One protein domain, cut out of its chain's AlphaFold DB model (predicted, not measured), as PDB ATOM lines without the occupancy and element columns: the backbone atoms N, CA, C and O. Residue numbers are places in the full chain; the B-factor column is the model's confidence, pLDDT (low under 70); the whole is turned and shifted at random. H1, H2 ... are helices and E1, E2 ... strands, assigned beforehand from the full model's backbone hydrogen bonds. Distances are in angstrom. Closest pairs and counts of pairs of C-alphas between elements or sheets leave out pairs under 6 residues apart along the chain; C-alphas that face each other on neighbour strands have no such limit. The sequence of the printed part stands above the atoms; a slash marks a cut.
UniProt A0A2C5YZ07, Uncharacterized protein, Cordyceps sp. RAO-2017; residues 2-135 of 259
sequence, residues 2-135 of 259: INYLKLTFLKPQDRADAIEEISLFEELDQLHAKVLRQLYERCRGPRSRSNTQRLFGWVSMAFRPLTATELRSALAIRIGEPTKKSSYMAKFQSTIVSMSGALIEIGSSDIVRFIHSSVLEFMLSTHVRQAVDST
ATOM      1  N   ILE A   2      14.586 -58.421 194.982       65.81
ATOM      2  CA  ILE A   2      14.151 -57.632 193.805       65.81
ATOM      3  C   ILE A   2      14.565 -56.149 193.910       65.81
ATOM      4  O   ILE A   2      14.951 -55.541 192.921       65.81
ATOM      5  N   ASN A   3      14.566 -55.579 195.119       78.12
ATOM      6  CA  ASN A   3      15.022 -54.202 195.346       78.12
ATOM      7  C   ASN A   3      16.542 -54.018 195.216       78.12
ATOM      8  O   ASN A   3      16.967 -52.929 194.863       78.12
ATOM      9  N   TYR A   4      17.343 -55.063 195.462       74.06
ATOM     10  CA  TYR A   4      18.799 -55.028 195.284       74.06
ATOM     11  C   TYR A   4      19.150 -54.998 193.793       74.06
ATOM     12  O   TYR A   4      19.880 -54.124 193.349       74.06
ATOM     13  N   LEU A   5      18.506 -55.849 192.988       81.56
ATOM     14  CA  LEU A   5      18.690 -55.876 191.528       81.56
ATOM     15  C   LEU A   5      18.183 -54.605 190.815       81.56
ATOM     16  O   LEU A   5      18.549 -54.350 189.670       81.56
ATOM     17  N   LYS A   6      17.345 -53.804 191.487       84.81
ATOM     18  CA  LYS A   6      16.833 -52.513 190.996       84.81
ATOM     19  C   LYS A   6      17.761 -51.329 191.286       84.81
ATOM     20  O   LYS A   6      17.453 -50.219 190.857       84.81
ATOM     21  N   LEU A   7      18.863 -51.527 192.009       88.50
ATOM     22  CA  LEU A   7      19.772 -50.434 192.342       88.50
ATOM     23  C   LEU A   7      20.486 -49.934 191.077       88.50
ATOM     24  O   LEU A   7      21.039 -50.706 190.293       88.50
ATOM     25  N   THR A   8      20.462 -48.617 190.874       89.62
ATOM     26  CA  THR A   8      20.989 -47.943 189.674       89.62
ATOM     27  C   THR A   8      22.505 -48.043 189.533       89.62
ATOM     28  O   THR A   8      23.020 -47.844 188.439       89.62
ATOM     29  N   PHE A   9      23.214 -48.381 190.612       87.19
ATOM     30  CA  PHE A   9      24.672 -48.499 190.634       87.19
ATOM     31  C   PHE A   9      25.201 -49.895 190.266       87.19
ATOM     32  O   PHE A   9      26.404 -50.048 190.089       87.19
ATOM     33  N   LEU A  10      24.333 -50.905 190.141       86.00
ATOM     34  CA  LEU A  10      24.725 -52.249 189.701       86.00
ATOM     35  C   LEU A  10      24.739 -52.321 188.175       86.00
ATOM     36  O   LEU A  10      23.707 -52.060 187.538       86.00
ATOM     37  N   LYS A  11      25.878 -52.720 187.595       92.69
ATOM     38  CA  LYS A  11      25.980 -52.961 186.152       92.69
ATOM     39  C   LYS A  11      25.145 -54.185 185.766       92.69
ATOM     40  O   LYS A  11      24.895 -55.047 186.605       92.69
ATOM     41  N   PRO A  12      24.724 -54.303 184.494       88.75
ATOM     42  CA  PRO A  12      24.000 -55.484 184.026       88.75
ATOM     43  C   PRO A  12      24.741 -56.801 184.301       88.75
ATOM     44  O   PRO A  12      24.090 -57.782 184.645       88.75
ATOM     45  N   GLN A  13      26.077 -56.796 184.220       87.50
ATOM     46  CA  GLN A  13      26.906 -57.967 184.513       87.50
ATOM     47  C   GLN A  13      26.874 -58.329 186.003       87.50
ATOM     48  O   GLN A  13      26.511 -59.446 186.336       87.50
ATOM     49  N   ASP A  14      27.085 -57.359 186.897       87.12
ATOM     50  CA  ASP A  14      27.011 -57.574 188.350       87.12
ATOM     51  C   ASP A  14      25.632 -58.098 188.798       87.12
ATOM     52  O   ASP A  14      25.510 -58.791 189.805       87.12
ATOM     53  N   ARG A  15      24.563 -57.762 188.059       87.38
ATOM     54  CA  ARG A  15      23.221 -58.317 188.300       87.38
ATOM     55  C   ARG A  15      23.139 -59.782 187.891       87.38
ATOM     56  O   ARG A  15      22.500 -60.543 188.608       87.38
ATOM     57  N   ALA A  16      23.726 -60.153 186.754       82.62
ATOM     58  CA  ALA A  16      23.771 -61.536 186.292       82.62
ATOM     59  C   ALA A  16      24.621 -62.392 187.239       82.62
ATOM     60  O   ALA A  16      24.135 -63.406 187.729       82.62
ATOM     61  N   ASP A  17      25.807 -61.904 187.601       83.00
ATOM     62  CA  ASP A  17      26.717 -62.572 188.529       83.00
ATOM     63  C   ASP A  17      26.063 -62.733 189.914       83.00
ATOM     64  O   ASP A  17      26.090 -63.815 190.490       83.00
ATOM     65  N   ALA A  18      25.361 -61.708 190.420       80.56
ATOM     66  CA  ALA A  18      24.603 -61.824 191.666       80.56
ATOM     67  C   ALA A  18      23.458 -62.849 191.577       80.56
ATOM     68  O   ALA A  18      23.162 -63.520 192.560       80.56
ATOM     69  N   ILE A  19      22.788 -62.984 190.427       79.38
ATOM     70  CA  ILE A  19      21.739 -63.999 190.228       79.38
ATOM     71  C   ILE A  19      22.349 -65.412 190.212       79.38
ATOM     72  O   ILE A  19      21.772 -66.333 190.801       79.38
ATOM     73  N   GLU A  20      23.514 -65.587 189.587       74.75
ATOM     74  CA  GLU A  20      24.242 -66.860 189.561       74.75
ATOM     75  C   GLU A  20      24.786 -67.240 190.945       74.75
ATOM     76  O   GLU A  20      24.581 -68.364 191.400       74.75
ATOM     77  N   GLU A  21      25.383 -66.296 191.674       69.00
ATOM     78  CA  GLU A  21      25.941 -66.522 193.013       69.00
ATOM     79  C   GLU A  21      24.848 -66.816 194.059       69.00
ATOM     80  O   GLU A  21      25.032 -67.631 194.963       69.00
ATOM     81  N   ILE A  22      23.655 -66.231 193.911       63.09
ATOM     82  CA  ILE A  22      22.493 -66.541 194.764       63.09
ATOM     83  C   ILE A  22      21.962 -67.959 194.503       63.09
ATOM     84  O   ILE A  22      21.441 -68.600 195.417       63.09
ATOM     85  N   SER A  23      22.136 -68.481 193.285       58.16
ATOM     86  CA  SER A  23      21.761 -69.856 192.932       58.16
ATOM     87  C   SER A  23      22.707 -70.905 193.539       58.16
ATOM     88  O   SER A  23      22.423 -72.098 193.468       58.16
ATOM     89  N   LEU A  24      23.812 -70.473 194.161       55.22
ATOM     90  CA  LEU A  24      24.897 -71.329 194.645       55.22
ATOM     91  C   LEU A  24      24.700 -71.854 196.076       55.22
ATOM     92  O   LEU A  24      25.469 -72.692 196.541       55.22
ATOM     93  N   PHE A  25      23.652 -71.423 196.783       61.91
ATOM     94  CA  PHE A  25      23.302 -71.966 198.100       61.91
ATOM     95  C   PHE A  25      22.587 -73.326 197.998       61.91
ATOM     96  O   PHE A  25      21.533 -73.547 198.593       61.91
ATOM     97  N   GLU A  26      23.187 -74.279 197.285       62.47
ATOM     98  CA  GLU A  26      22.703 -75.662 197.151       62.47
ATOM     99  C   GLU A  26      22.611 -76.383 198.520       62.47
ATOM    100  O   GLU A  26      21.876 -77.356 198.708       62.47
ATOM    101  N   GLU A  27      23.298 -75.846 199.532       74.06
ATOM    102  CA  GLU A  27      23.265 -76.313 200.919       74.06
ATOM    103  C   GLU A  27      22.123 -75.718 201.764       74.06
ATOM    104  O   GLU A  27      21.806 -76.255 202.831       74.06
ATOM    105  N   LEU A  28      21.468 -74.636 201.326       82.62
ATOM    106  CA  LEU A  28      20.424 -73.979 202.122       82.62
ATOM    107  C   LEU A  28      19.172 -74.854 202.244       82.62
ATOM    108  O   LEU A  28      18.597 -74.972 203.327       82.62
ATOM    109  N   ASP A  29      18.805 -75.547 201.169       84.75
ATOM    110  CA  ASP A  29      17.734 -76.545 201.180       84.75
ATOM    111  C   ASP A  29      18.046 -77.683 202.161       84.75
ATOM    112  O   ASP A  29      17.181 -78.131 202.920       84.75
ATOM    113  N   GLN A  30      19.305 -78.131 202.201       86.12
ATOM    114  CA  GLN A  30      19.751 -79.174 203.126       86.12
ATOM    115  C   GLN A  30      19.694 -78.686 204.578       86.12
ATOM    116  O   GLN A  30      19.276 -79.432 205.471       86.12
ATOM    117  N   LEU A  31      20.056 -77.424 204.819       88.06
ATOM    118  CA  LEU A  31      19.938 -76.783 206.123       88.06
ATOM    119  C   LEU A  31      18.472 -76.693 206.560       88.06
ATOM    120  O   LEU A  31      18.144 -77.110 207.673       88.06
ATOM    121  N   HIS A  32      17.578 -76.215 205.693       88.19
ATOM    122  CA  HIS A  32      16.145 -76.147 205.978       88.19
ATOM    123  C   HIS A  32      15.559 -77.536 206.261       88.19
ATOM    124  O   HIS A  32      14.862 -77.717 207.266       88.19
ATOM    125  N   ALA A  33      15.920 -78.548 205.468       88.62
ATOM    126  CA  ALA A  33      15.532 -79.935 205.711       88.62
ATOM    127  C   ALA A  33      16.036 -80.452 207.070       88.62
ATOM    128  O   ALA A  33      15.291 -81.110 207.801       88.62
ATOM    129  N   LYS A  34      17.281 -80.133 207.445       88.94
ATOM    130  CA  LYS A  34      17.873 -80.513 208.736       88.94
ATOM    131  C   LYS A  34      17.146 -79.852 209.907       88.94
ATOM    132  O   LYS A  34      16.829 -80.540 210.877       88.94
ATOM    133  N   VAL A  35      16.838 -78.558 209.809       89.69
ATOM    134  CA  VAL A  35      16.092 -77.821 210.842       89.69
ATOM    135  C   VAL A  35      14.689 -78.403 211.016       89.69
ATOM    136  O   VAL A  35      14.281 -78.696 212.139       89.69
ATOM    137  N   LEU A  36      13.965 -78.642 209.919       89.81
ATOM    138  CA  LEU A  36      12.633 -79.246 209.981       89.81
ATOM    139  C   LEU A  36      12.677 -80.661 210.566       89.81
ATOM    140  O   LEU A  36      11.836 -81.003 211.397       89.81
ATOM    141  N   ARG A  37      13.677 -81.474 210.203       90.06
ATOM    142  CA  ARG A  37      13.870 -82.813 210.780       90.06
ATOM    143  C   ARG A  37      14.051 -82.748 212.297       90.06
ATOM    144  O   ARG A  37      13.319 -83.419 213.021       90.06
ATOM    145  N   GLN A  38      14.940 -81.879 212.777       89.06
ATOM    146  CA  GLN A  38      15.160 -81.670 214.212       89.06
ATOM    147  C   GLN A  38      13.892 -81.188 214.930       89.06
ATOM    148  O   GLN A  38      13.599 -81.610 216.051       89.06
ATOM    149  N   LEU A  39      13.102 -80.331 214.280       89.81
ATOM    150  CA  LEU A  39      11.838 -79.846 214.821       89.81
ATOM    151  C   LEU A  39      10.817 -80.983 214.987       89.81
ATOM    152  O   LEU A  39      10.203 -81.121 216.049       89.81
ATOM    153  N   TYR A  40      10.677 -81.850 213.981       88.25
ATOM    154  CA  TYR A  40       9.779 -83.005 214.040       88.25
ATOM    155  C   TYR A  40      10.225 -84.072 215.048       88.25
ATOM    156  O   TYR A  40       9.376 -84.712 215.682       88.25
ATOM    157  N   GLU A  41      11.533 -84.248 215.232       87.50
ATOM    158  CA  GLU A  41      12.102 -85.116 216.267       87.50
ATOM    159  C   GLU A  41      11.814 -84.578 217.674       87.50
ATOM    160  O   GLU A  41      11.428 -85.343 218.562       87.50
ATOM    161  N   ARG A  42      11.899 -83.254 217.868       88.00
ATOM    162  CA  ARG A  42      11.558 -82.590 219.136       88.00
ATOM    163  C   ARG A  42      10.075 -82.744 219.496       88.00
ATOM    164  O   ARG A  42       9.739 -82.816 220.681       88.00
ATOM    165  N   CYS A  43       9.178 -82.808 218.511       86.31
ATOM    166  CA  CYS A  43       7.754 -83.038 218.746       86.31
ATOM    167  C   CYS A  43       7.495 -84.444 219.321       86.31
ATOM    168  O   CYS A  43       7.480 -85.450 218.605       86.31
ATOM    169  N   ARG A  44       7.209 -84.507 220.629       82.38
ATOM    170  CA  ARG A  44       6.852 -85.746 221.335       82.38
ATOM    171  C   ARG A  44       5.413 -86.155 221.009       82.38
ATOM    172  O   ARG A  44       4.465 -85.763 221.681       82.38
ATOM    173  N   GLY A  45       5.257 -86.951 219.956       87.56
ATOM    174  CA  GLY A  45       4.026 -87.678 219.648       87.56
ATOM    175  C   GLY A  45       3.392 -87.339 218.292       87.56
ATOM    176  O   GLY A  45       3.589 -86.248 217.748       87.56
ATOM    177  N   PRO A  46       2.577 -88.264 217.750       86.81
ATOM    178  CA  PRO A  46       2.045 -88.169 216.389       86.81
ATOM    179  C   PRO A  46       1.115 -86.965 216.200       86.81
ATOM    180  O   PRO A  46       1.156 -86.306 215.165       86.81
ATOM    181  N   ARG A  47       0.330 -86.609 217.225       87.06
ATOM    182  CA  ARG A  47      -0.564 -85.439 217.174       87.06
ATOM    183  C   ARG A  47       0.204 -84.121 217.101       87.06
ATOM    184  O   ARG A  47      -0.175 -83.247 216.333       87.06
ATOM    185  N   SER A  48       1.290 -83.983 217.866       89.19
ATOM    186  CA  SER A  48       2.122 -82.773 217.837       89.19
ATOM    187  C   SER A  48       2.793 -82.600 216.478       89.19
ATOM    188  O   SER A  48       2.814 -81.494 215.942       89.19
ATOM    189  N   ARG A  49       3.304 -83.694 215.898       90.00
ATOM    190  CA  ARG A  49       3.903 -83.685 214.556       90.00
ATOM    191  C   ARG A  49       2.880 -83.314 213.490       90.00
ATOM    192  O   ARG A  49       3.136 -82.403 212.716       90.00
ATOM    193  N   SER A  50       1.701 -83.936 213.519       90.56
ATOM    194  CA  SER A  50       0.612 -83.617 212.590       90.56
ATOM    195  C   SER A  50       0.181 -82.152 212.702       90.56
ATOM    196  O   SER A  50       0.080 -81.463 211.693       90.56
ATOM    197  N   ASN A  51       0.023 -81.620 213.917       91.44
ATOM    198  CA  ASN A  51      -0.302 -80.203 214.102       91.44
ATOM    199  C   ASN A  51       0.802 -79.278 213.571       91.44
ATOM    200  O   ASN A  51       0.494 -78.234 213.006       91.44
ATOM    201  N   THR A  52       2.070 -79.661 213.722       92.12
ATOM    202  CA  THR A  52       3.220 -78.899 213.205       92.12
ATOM    203  C   THR A  52       3.249 -78.914 211.675       92.12
ATOM    204  O   THR A  52       3.426 -77.875 211.053       92.12
ATOM    205  N   GLN A  53       2.968 -80.059 211.050       91.88
ATOM    206  CA  GLN A  53       2.840 -80.164 209.593       91.88
ATOM    207  C   GLN A  53       1.689 -79.312 209.063       91.88
ATOM    208  O   GLN A  53       1.852 -78.586 208.089       91.88
ATOM    209  N   ARG A  54       0.530 -79.354 209.735       92.94
ATOM    210  CA  ARG A  54      -0.623 -78.516 209.381       92.94
ATOM    211  C   ARG A  54      -0.308 -77.035 209.549       92.94
ATOM    212  O   ARG A  54      -0.728 -76.250 208.715       92.94
ATOM    213  N   LEU A  55       0.439 -76.660 210.588       94.44
ATOM    214  CA  LEU A  55       0.904 -75.289 210.791       94.44
ATOM    215  C   LEU A  55       1.731 -74.810 209.596       94.44
ATOM    216  O   LEU A  55       1.388 -73.793 209.000       94.44
ATOM    217  N   PHE A  56       2.769 -75.555 209.219       93.94
ATOM    218  CA  PHE A  56       3.594 -75.187 208.070       93.94
ATOM    219  C   PHE A  56       2.797 -75.181 206.767       93.94
ATOM    220  O   PHE A  56       2.917 -74.223 206.016       93.94
ATOM    221  N   GLY A  57       1.939 -76.180 206.541       92.38
ATOM    222  CA  GLY A  57       1.105 -76.264 205.343       92.38
ATOM    223  C   GLY A  57       0.102 -75.115 205.216       92.38
ATOM    224  O   GLY A  57      -0.063 -74.567 204.132       92.38
ATOM    225  N   TRP A  58      -0.544 -74.704 206.313       95.00
ATOM    226  CA  TRP A  58      -1.452 -73.555 206.289       95.00
ATOM    227  C   TRP A  58      -0.718 -72.259 205.970       95.00
ATOM    228  O   TRP A  58      -1.209 -71.480 205.165       95.00
ATOM    229  N   VAL A  59       0.445 -72.026 206.583       94.50
ATOM    230  CA  VAL A  59       1.198 -70.782 206.372       94.50
ATOM    231  C   VAL A  59       1.862 -70.755 204.990       94.50
ATOM    232  O   VAL A  59       1.924 -69.690 204.384       94.50
ATOM    233  N   SER A  60       2.323 -71.894 204.462       93.12
ATOM    234  CA  SER A  60       2.967 -71.952 203.142       93.12
ATOM    235  C   SER A  60       1.984 -71.902 201.973       93.12
ATOM    236  O   SER A  60       2.300 -71.306 200.949       93.12
ATOM    237  N   MET A  61       0.803 -72.512 202.114       92.06
ATOM    238  CA  MET A  61      -0.178 -72.640 201.028       92.06
ATOM    239  C   MET A  61      -1.294 -71.591 201.084       92.06
ATOM    240  O   MET A  61      -2.205 -71.615 200.252       92.06
ATOM    241  N   ALA A  62      -1.276 -70.688 202.065       92.62
ATOM    242  CA  ALA A  62      -2.261 -69.622 202.132       92.62
ATOM    243  C   ALA A  62      -2.093 -68.648 200.960       92.62
ATOM    244  O   ALA A  62      -1.005 -68.149 200.689       92.62
ATOM    245  N   PHE A  63      -3.204 -68.329 200.295       91.25
ATOM    246  CA  PHE A  63      -3.225 -67.360 199.194       91.25
ATOM    247  C   PHE A  63      -2.910 -65.926 199.654       91.25
ATOM    248  O   PHE A  63      -2.372 -65.126 198.896       91.25
ATOM    249  N   ARG A  64      -3.245 -65.600 200.906       93.44
ATOM    250  CA  ARG A  64      -2.956 -64.316 201.550       93.44
ATOM    251  C   ARG A  64      -2.339 -64.545 202.931       93.44
ATOM    252  O   ARG A  64      -2.580 -65.606 203.509       93.44
ATOM    253  N   PRO A  65      -1.619 -63.562 203.498       93.00
ATOM    254  CA  PRO A  65      -1.164 -63.642 204.880       93.00
ATOM    255  C   PRO A  65      -2.339 -63.919 205.829       93.00
ATOM    256  O   PRO A  65      -3.393 -63.283 205.730       93.00
ATOM    257  N   LEU A  66      -2.156 -64.895 206.718       95.81
ATOM    258  CA  LEU A  66      -3.170 -65.308 207.687       95.81
ATOM    259  C   LEU A  66      -3.047 -64.484 208.964       95.81
ATOM    260  O   LEU A  66      -1.937 -64.215 209.426       95.81
ATOM    261  N   THR A  67      -4.178 -64.141 209.573       96.81
ATOM    262  CA  THR A  67      -4.180 -63.594 210.937       96.81
ATOM    263  C   THR A  67      -4.008 -64.709 211.971       96.81
ATOM    264  O   THR A  67      -4.261 -65.890 211.694       96.81
ATOM    265  N   ALA A  68      -3.595 -64.377 213.197       95.38
ATOM    266  CA  ALA A  68      -3.430 -65.379 214.248       95.38
ATOM    267  C   ALA A  68      -4.764 -66.051 214.606       95.38
ATOM    268  O   ALA A  68      -4.803 -67.245 214.908       95.38
ATOM    269  N   THR A  69      -5.868 -65.303 214.546       95.44
ATOM    270  CA  THR A  69      -7.223 -65.827 214.789       95.44
ATOM    271  C   THR A  69      -7.687 -66.787 213.691       95.44
ATOM    272  O   THR A  69      -8.240 -67.853 213.998       95.44
ATOM    273  N   GLU A  70      -7.399 -66.471 212.427       95.75
ATOM    274  CA  GLU A  70      -7.658 -67.347 211.280       95.75
ATOM    275  C   GLU A  70      -6.849 -68.636 211.390       95.75
ATOM    276  O   GLU A  70      -7.415 -69.727 211.330       95.75
ATOM    277  N   LEU A  71      -5.542 -68.529 211.643       96.00
ATOM    278  CA  LEU A  71      -4.671 -69.693 211.775       96.00
ATOM    279  C   LEU A  71      -5.066 -70.572 212.968       96.00
ATOM    280  O   LEU A  71      -5.081 -71.802 212.865       96.00
ATOM    281  N   ARG A  72      -5.442 -69.962 214.097       95.50
ATOM    282  CA  ARG A  72      -5.955 -70.680 215.270       95.50
ATOM    283  C   ARG A  72      -7.203 -71.492 214.932       95.50
ATOM    284  O   ARG A  72      -7.343 -72.619 215.408       95.50
ATOM    285  N   SER A  73      -8.093 -70.926 214.124       94.50
ATOM    286  CA  SER A  73      -9.305 -71.603 213.665       94.50
ATOM    287  C   SER A  73      -8.966 -72.713 212.669       94.50
ATOM    288  O   SER A  73      -9.424 -73.841 212.834       94.50
ATOM    289  N   ALA A  74      -8.074 -72.447 211.713       94.50
ATOM    290  CA  ALA A  74      -7.623 -73.405 210.707       94.50
ATOM    291  C   ALA A  74      -6.971 -74.662 211.316       94.50
ATOM    292  O   ALA A  74      -7.201 -75.781 210.852       94.50
ATOM    293  N   LEU A  75      -6.199 -74.503 212.397       94.12
ATOM    294  CA  LEU A  75      -5.608 -75.628 213.130       94.12
ATOM    295  C   LEU A  75      -6.630 -76.424 213.952       94.12
ATOM    296  O   LEU A  75      -6.451 -77.628 214.142       94.12
ATOM    297  N   ALA A  76      -7.698 -75.778 214.429       93.88
ATOM    298  CA  ALA A  76      -8.748 -76.424 215.215       93.88
ATOM    299  C   ALA A  76      -9.709 -77.268 214.358       93.88
ATOM    300  O   ALA A  76     -10.334 -78.195 214.888       93.88
ATOM    301  N   ILE A  77      -9.819 -76.972 213.057       93.31
ATOM    302  CA  ILE A  77     -10.685 -77.694 212.119       93.31
ATOM    303  C   ILE A  77     -10.181 -79.127 211.931       93.31
ATOM    304  O   ILE A  77      -8.995 -79.379 211.686       93.31
ATOM    305  N   ARG A  78     -11.102 -80.086 211.990       89.06
ATOM    306  CA  ARG A  78     -10.885 -81.481 211.595       89.06
ATOM    307  C   ARG A  78     -11.912 -81.843 210.538       89.06
ATOM    308  O   ARG A  78     -13.091 -81.550 210.696       89.06
ATOM    309  N   ILE A  79     -11.452 -82.445 209.447       88.56
ATOM    310  CA  ILE A  79     -12.330 -82.823 208.339       88.56
ATOM    311  C   ILE A  79     -13.333 -83.857 208.861       88.56
ATOM    312  O   ILE A  79     -12.932 -84.872 209.424       88.56
ATOM    313  N   GLY A  80     -14.626 -83.573 208.698       89.62
ATOM    314  CA  GLY A  80     -15.713 -84.463 209.112       89.62
ATOM    315  C   GLY A  80     -16.137 -84.364 210.582       89.62
ATOM    316  O   GLY A  80     -17.084 -85.042 210.966       89.62
ATOM    317  N   GLU A  81     -15.505 -83.516 211.403       90.88
ATOM    318  CA  GLU A  81     -15.892 -83.323 212.808       90.88
ATOM    319  C   GLU A  81     -16.303 -81.864 213.086       90.88
ATOM    320  O   GLU A  81     -15.642 -80.935 212.612       90.88
ATOM    321  N   PRO A  82     -17.351 -81.618 213.899       91.75
ATOM    322  CA  PRO A  82     -17.691 -80.265 214.322       91.75
ATOM    323  C   PRO A  82     -16.596 -79.690 215.230       91.75
ATOM    324  O   PRO A  82     -16.135 -80.337 216.176       91.75
ATOM    325  N   THR A  83     -16.207 -78.439 214.976       92.88
ATOM    326  CA  THR A  83     -15.162 -77.752 215.746       92.88
ATOM    327  C   THR A  83     -15.653 -77.449 217.163       92.88
ATOM    328  O   THR A  83     -16.570 -76.656 217.371       92.88
ATOM    329  N   LYS A  84     -15.031 -78.075 218.168       93.38
ATOM    330  CA  LYS A  84     -15.355 -77.874 219.590       93.38
ATOM    331  C   LYS A  84     -14.455 -76.810 220.215       93.38
ATOM    332  O   LYS A  84     -13.300 -76.665 219.822       93.38
ATOM    333  N   LYS A  85     -14.929 -76.152 221.282       90.06
ATOM    334  CA  LYS A  85     -14.109 -75.211 222.077       90.06
ATOM    335  C   LYS A  85     -12.838 -75.860 222.653       90.06
ATOM    336  O   LYS A  85     -11.827 -75.190 222.812       90.06
ATOM    337  N   SER A  86     -12.866 -77.169 222.904       89.69
ATOM    338  CA  SER A  86     -11.706 -77.950 223.350       89.69
ATOM    339  C   SER A  86     -10.686 -78.261 222.247       89.69
ATOM    340  O   SER A  86      -9.599 -78.738 222.557       89.69
ATOM    341  N   SER A  87     -11.017 -78.012 220.974       89.25
ATOM    342  CA  SER A  87     -10.093 -78.205 219.845       89.25
ATOM    343  C   SER A  87      -9.077 -77.064 219.732       89.25
ATOM    344  O   SER A  87      -8.012 -77.225 219.140       89.25
ATOM    345  N   TYR A  88      -9.381 -75.901 220.317       92.12
ATOM    346  CA  TYR A  88      -8.476 -74.762 220.289       92.12
ATOM    347  C   TYR A  88      -7.282 -74.975 221.215       92.12
ATOM    348  O   TYR A  88      -7.417 -75.372 222.371       92.12
ATOM    349  N   MET A  89      -6.102 -74.621 220.717       89.19
ATOM    350  CA  MET A  89      -4.869 -74.665 221.493       89.19
ATOM    351  C   MET A  89      -4.870 -73.556 222.553       89.19
ATOM    352  O   MET A  89      -5.166 -72.392 222.260       89.19
ATOM    353  N   ALA A  90      -4.536 -73.913 223.794       90.25
ATOM    354  CA  ALA A  90      -4.294 -72.941 224.854       90.25
ATOM    355  C   ALA A  90      -2.992 -72.173 224.576       90.25
ATOM    356  O   ALA A  90      -2.065 -72.731 223.995       90.25
ATOM    357  N   LYS A  91      -2.919 -70.899 224.996       92.25
ATOM    358  CA  LYS A  91      -1.740 -70.029 224.804       92.25
ATOM    359  C   LYS A  91      -1.190 -70.109 223.370       92.25
ATOM    360  O   LYS A  91      -0.051 -70.512 223.135       92.25
ATOM    361  N   PHE A  92      -2.050 -69.780 222.405       92.69
ATOM    362  CA  PHE A  92      -1.792 -69.973 220.977       92.69
ATOM    363  C   PHE A  92      -0.435 -69.406 220.537       92.69
ATOM    364  O   PHE A  92       0.388 -70.153 220.021       92.69
ATOM    365  N   GLN A  93      -0.160 -68.132 220.828       91.62
ATOM    366  CA  GLN A  93       1.064 -67.460 220.382       91.62
ATOM    367  C   GLN A  93       2.342 -68.145 220.894       91.62
ATOM    368  O   GLN A  93       3.211 -68.496 220.100       91.62
ATOM    369  N   SER A  94       2.432 -68.433 222.200       90.69
ATOM    370  CA  SER A  94       3.605 -69.123 222.761       90.69
ATOM    371  C   SER A  94       3.763 -70.537 222.204       90.69
ATOM    372  O   SER A  94       4.877 -71.020 222.014       90.69
ATOM    373  N   THR A  95       2.642 -71.210 221.933       91.81
ATOM    374  CA  THR A  95       2.661 -72.573 221.401       91.81
ATOM    375  C   THR A  95       3.125 -72.594 219.949       91.81
ATOM    376  O   THR A  95       3.907 -73.466 219.593       91.81
ATOM    377  N   ILE A  96       2.722 -71.618 219.130       92.38
ATOM    378  CA  ILE A  96       3.179 -71.484 217.740       92.38
ATOM    379  C   ILE A  96       4.687 -71.270 217.685       92.38
ATOM    380  O   ILE A  96       5.356 -71.994 216.957       92.38
ATOM    381  N   VAL A  97       5.231 -70.360 218.496       91.00
ATOM    382  CA  VAL A  97       6.685 -70.116 218.559       91.00
ATOM    383  C   VAL A  97       7.435 -71.383 218.983       91.00
ATOM    384  O   VAL A  97       8.447 -71.749 218.383       91.00
ATOM    385  N   SER A  98       6.910 -72.108 219.976       89.75
ATOM    386  CA  SER A  98       7.505 -73.369 220.428       89.75
ATOM    387  C   SER A  98       7.398 -74.494 219.392       89.75
ATOM    388  O   SER A  98       8.292 -75.337 219.338       89.75
ATOM    389  N   MET A  99       6.310 -74.551 218.619       89.56
ATOM    390  CA  MET A  99       6.076 -75.575 217.598       89.56
ATOM    391  C   MET A  99       6.840 -75.301 216.308       89.56
ATOM    392  O   MET A  99       7.266 -76.250 215.663       89.56
ATOM    393  N   SER A 100       6.995 -74.033 215.923       90.56
ATOM    394  CA  SER A 100       7.692 -73.632 214.700       90.56
ATOM    395  C   SER A 100       9.209 -73.594 214.874       90.56
ATOM    396  O   SER A 100       9.924 -73.553 213.879       90.56
ATOM    397  N   GLY A 101       9.709 -73.588 216.116       87.88
ATOM    398  CA  GLY A 101      11.142 -73.497 216.395       87.88
ATOM    399  C   GLY A 101      11.748 -72.178 215.921       87.88
ATOM    400  O   GLY A 101      12.882 -72.177 215.460       87.88
ATOM    401  N   ALA A 102      10.981 -71.085 216.009       86.81
ATOM    402  CA  ALA A 102      11.331 -69.765 215.478       86.81
ATOM    403  C   ALA A 102      11.430 -69.687 213.941       86.81
ATOM    404  O   ALA A 102      12.093 -68.809 213.407       86.81
ATOM    405  N   LEU A 103      10.745 -70.565 213.202       92.31
ATOM    406  CA  LEU A 103      10.593 -70.402 211.747       92.31
ATOM    407  C   LEU A 103       9.408 -69.508 211.367       92.31
ATOM    408  O   LEU A 103       9.388 -68.919 210.286       92.31
ATOM    409  N   ILE A 104       8.419 -69.416 212.256       94.69
ATOM    410  CA  ILE A 104       7.196 -68.635 212.069       94.69
ATOM    411  C   ILE A 104       7.095 -67.632 213.208       94.69
ATOM    412  O   ILE A 104       7.218 -68.013 214.375       94.69
ATOM    413  N   GLU A 105       6.803 -66.385 212.856       94.31
ATOM    414  CA  GLU A 105       6.515 -65.309 213.792       94.31
ATOM    415  C   GLU A 105       5.097 -64.764 213.611       94.31
ATOM    416  O   GLU A 105       4.458 -64.916 212.566       94.31
ATOM    417  N   ILE A 106       4.615 -64.113 214.667       94.94
ATOM    418  CA  ILE A 106       3.364 -63.363 214.674       94.94
ATOM    419  C   ILE A 106       3.763 -61.899 214.812       94.94
ATOM    420  O   ILE A 106       4.351 -61.509 215.821       94.94
ATOM    421  N   GLY A 107       3.508 -61.110 213.770       91.25
ATOM    422  CA  GLY A 107       3.827 -59.687 213.765       91.25
ATOM    423  C   GLY A 107       2.954 -58.885 214.735       91.25
ATOM    424  O   GLY A 107       1.930 -59.363 215.220       91.25
ATOM    425  N   SER A 108       3.319 -57.621 214.958       91.25
ATOM    426  CA  SER A 108       2.517 -56.670 215.746       91.25
ATOM    427  C   SER A 108       1.114 -56.436 215.173       91.25
ATOM    428  O   SER A 108       0.192 -56.120 215.916       91.25
ATOM    429  N   SER A 109       0.941 -56.637 213.865       92.88
ATOM    430  CA  SER A 109      -0.337 -56.565 213.151       92.88
ATOM    431  C   SER A 109      -1.176 -57.852 213.220       92.88
ATOM    432  O   SER A 109      -2.120 -57.995 212.451       92.88
ATOM    433  N   ASP A 110      -0.824 -58.805 214.089       93.81
ATOM    434  CA  ASP A 110      -1.454 -60.135 214.207       93.81
ATOM    435  C   ASP A 110      -1.325 -61.016 212.948       93.81
ATOM    436  O   ASP A 110      -1.969 -62.057 212.825       93.81
ATOM    437  N   ILE A 111      -0.464 -60.624 212.006       95.75
ATOM    438  CA  ILE A 111      -0.198 -61.378 210.779       95.75
ATOM    439  C   ILE A 111       0.860 -62.444 211.052       95.75
ATOM    440  O   ILE A 111       1.946 -62.148 211.560       95.75
ATOM    441  N   VAL A 112       0.560 -63.678 210.656       95.50
ATOM    442  CA  VAL A 112       1.466 -64.821 210.750       95.50
ATOM    443  C   VAL A 112       2.290 -64.935 209.474       95.50
ATOM    444  O   VAL A 112       1.741 -64.980 208.373       95.50
ATOM    445  N   ARG A 113       3.615 -65.009 209.618       94.06
ATOM    446  CA  ARG A 113       4.545 -65.136 208.490       94.06
ATOM    447  C   ARG A 113       5.789 -65.924 208.864       94.06
ATOM    448  O   ARG A 113       6.141 -66.045 210.037       94.06
ATOM    449  N   PHE A 114       6.461 -66.456 207.849       93.94
ATOM    450  CA  PHE A 114       7.808 -66.980 208.020       93.94
ATOM    451  C   PHE A 114       8.769 -65.839 208.350       93.94
ATOM    452  O   PHE A 114       8.657 -64.753 207.778       93.94
ATOM    453  N   ILE A 115       9.721 -66.100 209.248       91.81
ATOM    454  CA  ILE A 115      10.782 -65.130 209.560       91.81
ATOM    455  C   ILE A 115      11.670 -64.915 208.326       91.81
ATOM    456  O   ILE A 115      12.050 -63.789 208.015       91.81
ATOM    457  N   HIS A 116      11.935 -65.990 207.576       89.50
ATOM    458  CA  HIS A 116      12.736 -65.961 206.355       89.50
ATOM    459  C   HIS A 116      11.927 -66.445 205.149       89.50
ATOM    460  O   HIS A 116      11.339 -67.527 205.183       89.50
ATOM    461  N   SER A 117      11.941 -65.671 204.059       87.94
ATOM    462  CA  SER A 117      11.276 -66.042 202.800       87.94
ATOM    463  C   SER A 117      11.869 -67.304 202.169       87.94
ATOM    464  O   SER A 117      11.132 -68.058 201.545       87.94
ATOM    465  N   SER A 118      13.153 -67.592 202.404       88.25
ATOM    466  CA  SER A 118      13.811 -68.808 201.906       88.25
ATOM    467  C   SER A 118      13.165 -70.093 202.435       88.25
ATOM    468  O   SER A 118      13.100 -71.095 201.733       88.25
ATOM    469  N   VAL A 119      12.608 -70.063 203.653       89.44
ATOM    470  CA  VAL A 119      11.884 -71.208 204.228       89.44
ATOM    471  C   VAL A 119      10.590 -71.452 203.455       89.44
ATOM    472  O   VAL A 119      10.238 -72.598 203.191       89.44
ATOM    473  N   LEU A 120       9.886 -70.384 203.074       90.50
ATOM    474  CA  LEU A 120       8.688 -70.489 202.244       90.50
ATOM    475  C   LEU A 120       9.035 -71.046 200.858       90.50
ATOM    476  O   LEU A 120       8.359 -71.957 200.388       90.50
ATOM    477  N   GLU A 121      10.097 -70.538 200.234       88.62
ATOM    478  CA  GLU A 121      10.585 -71.008 198.932       88.62
ATOM    479  C   GLU A 121      10.954 -72.497 198.973       88.62
ATOM    480  O   GLU A 121      10.498 -73.259 198.121       88.62
ATOM    481  N   PHE A 122      11.665 -72.937 200.014       88.94
ATOM    482  CA  PHE A 122      11.973 -74.348 200.256       88.94
ATOM    483  C   PHE A 122      10.707 -75.211 200.413       88.94
ATOM    484  O   PHE A 122      10.580 -76.299 199.845       88.94
ATOM    485  N   MET A 123       9.719 -74.736 201.174       88.12
ATOM    486  CA  MET A 123       8.454 -75.461 201.344       88.12
ATOM    487  C   MET A 123       7.688 -75.570 200.017       88.12
ATOM    488  O   MET A 123       7.122 -76.614 199.711       88.12
ATOM    489  N   LEU A 124       7.694 -74.525 199.189       87.38
ATOM    490  CA  LEU A 124       7.048 -74.553 197.876       87.38
ATOM    491  C   LEU A 124       7.797 -75.456 196.885       87.38
ATOM    492  O   LEU A 124       7.158 -76.230 196.171       87.38
ATOM    493  N   SER A 125       9.132 -75.418 196.867       84.62
ATOM    494  CA  SER A 125       9.953 -76.242 195.970       84.62
ATOM    495  C   SER A 125       9.794 -77.736 196.267       84.62
ATOM    496  O   SER A 125       9.637 -78.542 195.346       84.62
ATOM    497  N   THR A 126       9.739 -78.115 197.548       81.50
ATOM    498  CA  THR A 126       9.495 -79.504 197.969       81.50
ATOM    499  C   THR A 126       8.112 -80.006 197.551       81.50
ATOM    500  O   THR A 126       7.998 -81.136 197.072       81.50
ATOM    501  N   HIS A 127       7.068 -79.177 197.649       73.50
ATOM    502  CA  HIS A 127       5.726 -79.538 197.184       73.50
ATOM    503  C   HIS A 127       5.638 -79.685 195.660       73.50
ATOM    504  O   HIS A 127       4.989 -80.610 195.169       73.50
ATOM    505  N   VAL A 128       6.303 -78.807 194.903       72.44
ATOM    506  CA  VAL A 128       6.355 -78.902 193.436       72.44
ATOM    507  C   VAL A 128       7.069 -80.181 193.001       72.44
ATOM    508  O   VAL A 128       6.541 -80.897 192.153       72.44
ATOM    509  N   ARG A 129       8.208 -80.517 193.620       68.69
ATOM    510  CA  ARG A 129       8.945 -81.764 193.344       68.69
ATOM    511  C   ARG A 129       8.072 -83.003 193.551       68.69
ATOM    512  O   ARG A 129       7.926 -83.806 192.637       68.69
ATOM    513  N   GLN A 130       7.377 -83.083 194.686       63.50
ATOM    514  CA  GLN A 130       6.456 -84.191 194.975       63.50
ATOM    515  C   GLN A 130       5.329 -84.334 193.941       63.50
ATOM    516  O   GLN A 130       4.914 -85.450 193.645       63.50
ATOM    517  N   ALA A 131       4.828 -83.228 193.382       60.12
ATOM    518  CA  ALA A 131       3.769 -83.266 192.373       60.12
ATOM    519  C   ALA A 131       4.260 -83.772 191.003       60.12
ATOM    520  O   ALA A 131       3.497 -84.425 190.285       60.12
ATOM    521  N   VAL A 132       5.514 -83.490 190.639       60.06
ATOM    522  CA  VAL A 132       6.125 -83.952 189.380       60.06
ATOM    523  C   VAL A 132       6.452 -85.448 189.451       60.06
ATOM    524  O   VAL A 132       6.179 -86.180 188.498       60.06
ATOM    525  N   ASP A 133       6.906 -85.925 190.611       54.53
ATOM    526  CA  ASP A 133       7.282 -87.327 190.830       54.53
ATOM    527  C   ASP A 133       6.080 -88.294 190.836       54.53
ATOM    528  O   ASP A 133       6.243 -89.494 190.625       54.53
ATOM    529  N   SER A 134       4.845 -87.794 190.960       52.47
ATOM    530  CA  SER A 134       3.619 -88.598 190.790       52.47
ATOM    531  C   SER A 134       3.381 -89.127 189.359       52.47
ATOM    532  O   SER A 134       2.399 -89.837 189.141       52.47
ATOM    533  N   THR A 135       4.246 -88.797 188.386       50.16
ATOM    534  CA  THR A 135       4.117 -89.195 186.964       50.16
ATOM    535  C   THR A 135       5.245 -90.131 186.480       50.16
ATOM    536  O   THR A 135       5.275 -90.495 185.307       50.16
TER     537      THR A 135
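AT A GLANCE: This is residues 2 to 135 of the 259 residues of an uncharacterized protein of Cordyceps sp. RAO-2017 (UniProt A0A2C5YZ07). A small head of crossed helices, H4, H5 and H6, gathers round one short hairpin of two strands, E1 and E2; H3 runs from this head toward a small end piece made of H1 and H2. H7 meets the beginning of H3 and the end of H4 near its own beginning, making a corner with each, and residues 128 to 135, of which 128 to 133 belong to H7, stick out. The printed part has 134 residues with seven named helices and two named strands, in the order H1 H2 H3 H4 H5 H6 E1 E2 H7; the sheet E1 - E2 is antiparallel and the class is mostly helix. The whole is loose, with a radius of gyration of the C-alphas of 18.1 A, and only just elongated, spanning 59 by 38 by 29 A.

HOW THE PARTS SIT: Start at the hairpin of E1, residues 104 to 106, and E2, residues 111 to 114, antiparallel at 159 degrees; look for N 105 and O 113, within hydrogen-bond range at 2.9 A. Residues 66 to 67 pair antiparallel with residues 111 to 112 of E2. The closest C-alphas of H6, residues 92 to 100, and E1 are those of Val 97 and Ile 104, 6.7 A apart. The closest of H5, residues 68 to 76, and E2 are those of Ala 68 and Val 112, at 6.0 A. The hub is H4, residues 46 to 61. With residues 51 to 58 alone it touches H5, opposite ways at a steep tilt of 47 degrees; the closest C-alphas, Arg 54 and Leu 75, are 6.9 A apart. With residues 52 to 56 alone it only just touches H6, with 3 pairs of C-alphas within 8 A, the closest Thr 52 and Met 99 at 6.2 A. H7, residues 117 to 133, only just touches H4, with 3 such pairs, about perpendicular at 80 degrees; the closest C-alphas are Ser 60 and Leu 120, 6.0 A. H3, residues 28 to 42, is close to H4 but not clearly touching, C-alphas Tyr 40 and Arg 49 being closest at 5.9 A. H1, residues 2 to 5, and H2, residues 12 to 22, are both apart from H3. Every O i to N i+4 pair is within hydrogen-bond range in H2 to H7; H1 is too short for one.

IN THESE COORDINATES: Find C-alpha 104 at (7.196, -68.635, 212.069), where E1 begins. H7 runs 24.7 A from C-alpha 117 at (11.276, -66.042, 202.800) to C-alpha 133 at (7.282, -87.327, 190.830). H4 measures 22.0 A, H3 21.0 A and H2 15.5 A.

THE WHOLE: The C-alphas farthest apart, Lys 11 and Lys 84, are 58.7 A from each other. The printed part has no cut; the link H5 to H6, residues 77 to 91, is long. Mean pLDDT of the printed part is 86.4, with residue 2, residues 21 to 26 and residues 129 to 135 under 70.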